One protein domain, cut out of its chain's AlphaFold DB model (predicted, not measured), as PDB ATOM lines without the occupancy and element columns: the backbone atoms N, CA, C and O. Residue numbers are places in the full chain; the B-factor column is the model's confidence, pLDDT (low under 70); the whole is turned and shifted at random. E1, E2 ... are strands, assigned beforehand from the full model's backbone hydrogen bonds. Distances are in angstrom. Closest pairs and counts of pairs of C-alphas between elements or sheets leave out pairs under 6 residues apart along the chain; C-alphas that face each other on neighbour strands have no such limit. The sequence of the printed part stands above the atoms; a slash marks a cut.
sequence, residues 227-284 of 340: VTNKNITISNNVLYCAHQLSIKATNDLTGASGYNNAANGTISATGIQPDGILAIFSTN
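Overview. This is residues 227 to 284 of the 340 residues of the protein "Hypothetical protein" of Rotaria socialis (UniProt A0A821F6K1). The printed part winds as a short solenoid of stacked turns: E1 and E2 make one turn, E3 and E4 the next, and E5 begins a third. E3 stacks beside E1, and E4 lies between E2 and E5. The 58 printed residues hold five named strands, E1 to E5 in order, in two parallel sheets, E1 E3 and E2 E4 E5; the class is all strand. The whole is compact, with a radius of gyration of the C-alphas of 10.9 A, and spans 33 by 21 by 12 A.

Along the chain. E1, residues 233 to 235, begins at C-alpha 233 (129.321, 211.440, 179.954). E2, residues 238 to 249, is 17.2 A long and bends by 124 degrees at residue 243. E3 is residues 257 to 259. E4, residues 261 to 268, is 14.9 A long and bends by 101 degrees at residue 264. E5, residues 277 to 281, is 10.8 A long and ends at C-alpha 281 (146.927, 202.460, 188.267).

Arrangement. E1 and E3 are parallel at 8 degrees, with N 234 and O 257 2.9 A apart, within hydrogen-bond range. E2 and E4 are parallel, with N 239 and O 262 at 2.8 A. E4 and E5 are parallel, with N 278 and O 261 at 3.1 A. E2 and E5 are apart.

Size, cuts and confidence. The printed part has no cut and no long link. Residues 229 to 230 and 271 to 284 have pLDDT under 70.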
ATOM      1  N   VAL A 227     132.300 207.722 167.595       73.50
ATOM      2  CA  VAL A 227     131.534 208.724 168.332       73.50
ATOM      3  C   VAL A 227     132.066 210.105 167.968       73.50
ATOM      4  O   VAL A 227     133.235 210.409 168.183       73.50
ATOM      5  N   THR A 228     131.225 210.923 167.348       70.69
ATOM      6  CA  THR A 228     131.526 212.321 166.985       70.69
ATOM      7  C   THR A 228     130.787 213.317 167.879       70.69
ATOM      8  O   THR A 228     131.059 214.516 167.836       70.69
ATOM      9  N   ASN A 229     129.845 212.828 168.691       65.69
ATOM     10  CA  ASN A 229     129.070 213.651 169.604       65.69
ATOM     11  C   ASN A 229     129.933 214.057 170.806       65.69
ATOM     12  O   ASN A 229     130.546 213.212 171.454       65.69
ATOM     13  N   LYS A 230     129.948 215.355 171.105       67.50
ATOM     14  CA  LYS A 230     130.717 215.947 172.205       67.50
ATOM     15  C   LYS A 230     130.012 215.822 173.559       67.50
ATOM     16  O   LYS A 230     130.644 216.015 174.584       67.50
ATOM     17  N   ASN A 231     128.736 215.431 173.590       74.44
ATOM     18  CA  ASN A 231     127.938 215.308 174.816       74.44
ATOM     19  C   ASN A 231     128.006 213.900 175.436       74.44
ATOM     20  O   ASN A 231     126.982 213.321 175.800       74.44
ATOM     21  N   ILE A 232     129.199 213.314 175.534       78.19
ATOM     22  CA  ILE A 232     129.379 212.012 176.191       78.19
ATOM     23  C   ILE A 232     129.677 212.250 177.665       78.19
ATOM     24  O   ILE A 232     130.568 213.024 178.009       78.19
ATOM     25  N   THR A 233     128.972 211.533 178.535       81.38
ATOM     26  CA  THR A 233     129.321 211.440 179.954       81.38
ATOM     27  C   THR A 233     129.752 210.017 180.291       81.38
ATOM     28  O   THR A 233     129.028 209.059 180.016       81.38
ATOM     29  N   ILE A 234     130.932 209.884 180.894       84.19
ATOM     30  CA  ILE A 234     131.467 208.628 181.425       84.19
ATOM     31  C   ILE A 234     131.671 208.844 182.919       84.19
ATOM     32  O   ILE A 234     132.524 209.642 183.305       84.19
ATOM     33  N   SER A 235     130.911 208.177 183.782       82.62
ATOM     34  CA  SER A 235     131.043 208.423 185.216       82.62
ATOM     35  C   SER A 235     130.843 207.240 186.142       82.62
ATOM     36  O   SER A 235     130.095 206.322 185.845       82.62
ATOM     37  N   ASN A 236     131.478 207.270 187.314       84.69
ATOM     38  CA  ASN A 236     131.296 206.247 188.354       84.69
ATOM     39  C   ASN A 236     131.540 204.806 187.854       84.69
ATOM     40  O   ASN A 236     130.905 203.870 188.337       84.69
ATOM     41  N   ASN A 237     132.405 204.614 186.854       85.12
ATOM     42  CA  ASN A 237     132.678 203.292 186.296       85.12
ATOM     43  C   ASN A 237     133.919 202.660 186.916       85.12
ATOM     44  O   ASN A 237     134.879 203.355 187.241       85.12
ATOM     45  N   VAL A 238     133.926 201.332 186.993       87.25
ATOM     46  CA  VAL A 238     135.106 200.528 187.324       87.25
ATOM     47  C   VAL A 238     135.520 199.762 186.074       87.25
ATOM     48  O   VAL A 238     134.798 198.877 185.627       87.25
ATOM     49  N   LEU A 239     136.672 200.100 185.501       88.00
ATOM     50  CA  LEU A 239     137.199 199.524 184.264       88.00
ATOM     51  C   LEU A 239     138.499 198.772 184.566       88.00
ATOM     52  O   LEU A 239     139.571 199.370 184.643       88.00
ATOM     53  N   TYR A 240     138.412 197.459 184.759       85.50
ATOM     54  CA  TYR A 240     139.561 196.619 185.080       85.50
ATOM     55  C   TYR A 240     139.967 195.756 183.882       85.50
ATOM     56  O   TYR A 240     139.364 194.713 183.622       85.50
ATOM     57  N   CYS A 241     141.023 196.169 183.180       80.88
ATOM     58  CA  CYS A 241     141.598 195.460 182.037       80.88
ATOM     59  C   CYS A 241     143.128 195.432 182.138       80.88
ATOM     60  O   CYS A 241     143.819 196.140 181.415       80.88
ATOM     61  N   ALA A 242     143.660 194.570 183.012       76.50
ATOM     62  CA  ALA A 242     145.086 194.521 183.363       76.50
ATOM     63  C   ALA A 242     146.067 194.354 182.177       76.50
ATOM     64  O   ALA A 242     147.250 194.646 182.312       76.50
ATOM     65  N   HIS A 243     145.597 193.887 181.016       80.75
ATOM     66  CA  HIS A 243     146.434 193.629 179.837       80.75
ATOM     67  C   HIS A 243     146.014 194.411 178.585       80.75
ATOM     68  O   HIS A 243     146.481 194.106 177.490       80.75
ATOM     69  N   GLN A 244     145.100 195.376 178.711       84.44
ATOM     70  CA  GLN A 244     144.490 196.075 177.575       84.44
ATOM     71  C   GLN A 244     144.210 197.542 177.919       84.44
ATOM     72  O   GLN A 244     144.541 198.026 179.003       84.44
ATOM     73  N   LEU A 245     143.609 198.279 176.985       86.81
ATOM     74  CA  LEU A 245     143.174 199.643 177.254       86.81
ATOM     75  C   LEU A 245     141.977 199.620 178.222       86.81
ATOM     76  O   LEU A 245     141.082 198.786 178.114       86.81
ATOM     77  N   SER A 246     141.904 200.550 179.167       87.00
ATOM     78  CA  SER A 246     140.661 200.745 179.927       87.00
ATOM     79  C   SER A 246     139.636 201.484 179.071       87.00
ATOM     80  O   SER A 246     138.460 201.132 179.043       87.00
ATOM     81  N   ILE A 247     140.096 202.492 178.327       87.69
ATOM     82  CA  ILE A 247     139.272 203.297 177.427       87.69
ATOM     83  C   ILE A 247     140.017 203.459 176.104       87.69
ATOM     84  O   ILE A 247     141.182 203.862 176.090       87.69
ATOM     85  N   LYS A 248     139.333 203.185 174.994       88.81
ATOM     86  CA  LYS A 248     139.798 203.450 173.632       88.81
ATOM     87  C   LYS A 248     138.786 204.327 172.910       88.81
ATOM     88  O   LYS A 248     137.626 203.944 172.796       88.81
ATOM     89  N   ALA A 249     139.227 205.456 172.375       85.19
ATOM     90  CA  ALA A 249     138.439 206.295 171.480       85.19
ATOM     91  C   ALA A 249     139.186 206.478 170.159       85.19
ATOM     92  O   ALA A 249     140.391 206.720 170.157       85.19
ATOM     93  N   THR A 250     138.484 206.339 169.033       84.62
ATOM     94  CA  THR A 250     139.090 206.529 167.700       84.62
ATOM     95  C   THR A 250     139.025 207.974 167.220       84.62
ATOM     96  O   THR A 250     139.785 208.353 166.336       84.62
ATOM     97  N   ASN A 251     138.119 208.768 167.791       83.25
ATOM     98  CA  ASN A 251     137.889 210.164 167.434       83.25
ATOM     99  C   ASN A 251     138.311 211.089 168.582       83.25
ATOM    100  O   ASN A 251     138.426 210.651 169.728       83.25
ATOM    101  N   ASP A 252     138.498 212.373 168.273       80.19
ATOM    102  CA  ASP A 252     138.637 213.419 169.284       80.19
ATOM    103  C   ASP A 252     137.323 213.579 170.057       80.19
ATOM    104  O   ASP A 252     136.269 213.854 169.478       80.19
ATOM    105  N   LEU A 253     137.401 213.397 171.370       78.75
ATOM    106  CA  LEU A 253     136.282 213.502 172.294       78.75
ATOM    107  C   LEU A 253     136.234 214.859 173.003       78.75
ATOM    108  O   LEU A 253     135.612 214.954 174.054       78.75
ATOM    109  N   THR A 254     136.870 215.906 172.466       79.25
ATOM    110  CA  THR A 254     136.818 217.264 173.032       79.25
ATOM    111  C   THR A 254     135.374 217.685 173.334       79.25
ATOM    112  O   THR A 254     134.569 217.880 172.421       79.25
ATOM    113  N   GLY A 255     135.062 217.839 174.625       76.06
ATOM    114  CA  GLY A 255     133.726 218.139 175.164       76.06
ATOM    115  C   GLY A 255     133.098 216.995 175.971       76.06
ATOM    116  O   GLY A 255     132.205 217.242 176.781       76.06
ATOM    117  N   ALA A 256     133.597 215.765 175.822       80.38
ATOM    118  CA  ALA A 256     133.206 214.641 176.662       80.38
ATOM    119  C   ALA A 256     133.669 214.859 178.109       80.38
ATOM    120  O   ALA A 256     134.789 215.304 178.363       80.38
ATOM    121  N   SER A 257     132.807 214.495 179.056       80.25
ATOM    122  CA  SER A 257     133.055 214.620 180.493       80.25
ATOM    123  C   SER A 257     133.301 213.250 181.120       80.25
ATOM    124  O   SER A 257     132.503 212.324 180.942       80.25
ATOM    125  N   GLY A 258     134.393 213.118 181.874       80.81
ATOM    126  CA  GLY A 258     134.769 211.885 182.562       80.81
ATOM    127  C   GLY A 258     135.012 212.102 184.053       80.81
ATOM    128  O   GLY A 258     136.073 212.601 184.397       80.81
ATOM    129  N   TYR A 259     134.104 211.668 184.939       82.50
ATOM    130  CA  TYR A 259     134.234 211.898 186.390       82.50
ATOM    131  C   TYR A 259     133.992 210.653 187.257       82.50
ATOM    132  O   TYR A 259     133.143 209.817 186.969       82.50
ATOM    133  N   ASN A 260     134.728 210.534 188.361       83.25
ATOM    134  CA  ASN A 260     134.699 209.425 189.321       83.25
ATOM    135  C   ASN A 260     134.881 208.032 188.699       83.25
ATOM    136  O   ASN A 260     134.301 207.054 189.166       83.25
ATOM    137  N   ASN A 261     135.672 207.920 187.631       82.88
ATOM    138  CA  ASN A 261     135.984 206.621 187.040       82.88
ATOM    139  C   ASN A 261     137.250 206.042 187.660       82.88
ATOM    140  O   ASN A 261     138.218 206.756 187.932       82.88
ATOM    141  N   ALA A 262     137.242 204.730 187.830       85.19
ATOM    142  CA  ALA A 262     138.329 203.956 188.376       85.19
ATOM    143  C   ALA A 262     138.816 203.000 187.274       85.19
ATOM    144  O   ALA A 262     138.052 202.152 186.816       85.19
ATOM    145  N   ALA A 263     140.056 203.160 186.809       84.81
ATOM    146  CA  ALA A 263     140.580 202.423 185.660       84.81
ATOM    147  C   ALA A 263     141.914 201.729 185.981       84.81
ATOM    148  O   ALA A 263     142.818 202.317 186.579       84.81
ATOM    149  N   ASN A 264     142.040 200.466 185.577       82.81
ATOM    150  CA  ASN A 264     143.301 199.726 185.556       82.81
ATOM    151  C   ASN A 264     143.577 199.293 184.111       82.81
ATOM    152  O   ASN A 264     142.838 198.465 183.563       82.81
ATOM    153  N   GLY A 265     144.579 199.930 183.503       79.38
ATOM    154  CA  GLY A 265     144.905 199.871 182.078       79.38
ATOM    155  C   GLY A 265     145.215 201.259 181.500       79.38
ATOM    156  O   GLY A 265     145.148 202.277 182.191       79.38
ATOM    157  N   THR A 266     145.576 201.308 180.218       81.81
ATOM    158  CA  THR A 266     145.920 202.564 179.527       81.81
ATOM    159  C   THR A 266     144.673 203.217 178.931       81.81
ATOM    160  O   THR A 266     143.774 202.538 178.438       81.81
ATOM    161  N   ILE A 267     144.618 204.548 178.938       83.44
ATOM    162  CA  ILE A 267     143.597 205.317 178.222       83.44
ATOM    163  C   ILE A 267     144.197 205.785 176.898       83.44
ATOM    164  O   ILE A 267     145.188 206.509 176.883       83.44
ATOM    165  N   SER A 268     143.590 205.372 175.791       86.75
ATOM    166  CA  SER A 268     143.923 205.833 174.442       86.75
ATOM    167  C   SER A 268     142.746 206.633 173.896       86.75
ATOM    168  O   SER A 268     141.939 206.112 173.124       86.75
ATOM    169  N   ALA A 269     142.619 207.880 174.338       79.25
ATOM    170  CA  ALA A 269     141.588 208.803 173.881       79.25
ATOM    171  C   ALA A 269     142.126 210.239 173.871       79.25
ATOM    172  O   ALA A 269     142.746 210.674 174.840       79.25
ATOM    173  N   THR A 270     141.860 210.977 172.795       75.31
ATOM    174  CA  THR A 270     142.139 212.418 172.706       75.31
ATOM    175  C   THR A 270     140.903 213.194 173.166       75.31
ATOM    176  O   THR A 270     139.785 212.800 172.845       75.31
ATOM    177  N   GLY A 271     141.083 214.281 173.922       66.19
ATOM    178  CA  GLY A 271     140.007 215.238 174.221       66.19
ATOM    179  C   GLY A 271     139.061 214.890 175.378       66.19
ATOM    180  O   GLY A 271     138.201 215.706 175.702       66.19
ATOM    181  N   ILE A 272     139.221 213.741 176.050       68.69
ATOM    182  CA  ILE A 272     138.525 213.500 177.327       68.69
ATOM    183  C   ILE A 272     139.176 214.399 178.379       68.69
ATOM    184  O   ILE A 272     140.327 214.164 178.753       68.69
ATOM    185  N   GLN A 273     138.456 215.418 178.855       59.34
ATOM    186  CA  GLN A 273     138.927 216.205 179.991       59.34
ATOM    187  C   GLN A 273     138.943 215.294 181.227       59.34
ATOM    188  O   GLN A 273     137.900 214.744 181.587       59.34
ATOM    189  N   PRO A 274     140.109 215.074 181.862       54.91
ATOM    190  CA  PRO A 274     140.264 214.102 182.941       54.91
ATOM    191  C   PRO A 274     139.712 214.598 184.284       54.91
ATOM    192  O   PRO A 274     140.161 214.116 185.325       54.91
ATOM    193  N   ASP A 275     138.755 215.531 184.275       49.12
ATOM    194  CA  ASP A 275     138.140 216.136 185.458       49.12
ATOM    195  C   ASP A 275     137.379 215.073 186.273       49.12
ATOM    196  O   ASP A 275     136.162 214.925 186.201       49.12
ATOM    197  N   GLY A 276     138.133 214.295 187.055       45.72
ATOM    198  CA  GLY A 276     137.639 213.231 187.919       45.72
ATOM    199  C   GLY A 276     137.994 211.797 187.509       45.72
ATOM    200  O   GLY A 276     137.387 210.874 188.051       45.72
ATOM    201  N   ILE A 277     138.961 211.530 186.619       52.09
ATOM    202  CA  ILE A 277     139.528 210.166 186.524       52.09
ATOM    203  C   ILE A 277     140.374 209.934 187.782       52.09
ATOM    204  O   ILE A 277     141.524 210.353 187.866       52.09
ATOM    205  N   LEU A 278     139.755 209.315 188.790       48.66
ATOM    206  CA  LEU A 278     140.241 209.302 190.171       48.66
ATOM    207  C   LEU A 278     141.542 208.504 190.335       48.66
ATOM    208  O   LEU A 278     142.288 208.757 191.276       48.66
ATOM    209  N   ALA A 279     141.841 207.574 189.422       55.28
ATOM    210  CA  ALA A 279     143.143 206.921 189.356       55.28
ATOM    211  C   ALA A 279     143.345 206.119 188.060       55.28
ATOM    212  O   ALA A 279     142.482 205.330 187.667       55.28
ATOM    213  N   ILE A 280     144.525 206.277 187.454       54.62
ATOM    214  CA  ILE A 280     145.111 205.326 186.501       54.62
ATOM    215  C   ILE A 280     146.183 204.563 187.278       54.62
ATOM    216  O   ILE A 280     147.211 205.131 187.645       54.62
ATOM    217  N   PHE A 281     145.943 203.287 187.569       52.94
ATOM    218  CA  PHE A 281     146.927 202.460 188.267       52.94
ATOM    219  C   PHE A 281     147.781 201.696 187.253       52.94
ATOM    220  O   PHE A 281     147.255 200.947 186.436       52.94
ATOM    221  N   SER A 282     149.102 201.872 187.313       43.12
ATOM    222  CA  SER A 282     150.068 201.225 186.412       43.12
ATOM    223  C   SER A 282     150.587 199.868 186.909       43.12
ATOM    224  O   SER A 282     151.451 199.273 186.272       43.12
ATOM    225  N   THR A 283     150.100 199.362 188.050       44.50
ATOM    226  CA  THR A 283     150.569 198.095 188.641       44.50
ATOM    227  C   THR A 283     149.401 197.180 189.018       44.50
ATOM    228  O   THR A 283     148.329 197.659 189.381       44.50
ATOM    229  N   ASN A 284     149.626 195.859 188.952       47.62
ATOM    230  CA  ASN A 284     148.691 194.755 189.261       47.62
ATOM    231  C   ASN A 284     148.210 194.702 190.730       47.62
ATOM    232  O   ASN A 284     147.989 193.628 191.286       47.62
TER     233      ASN A 284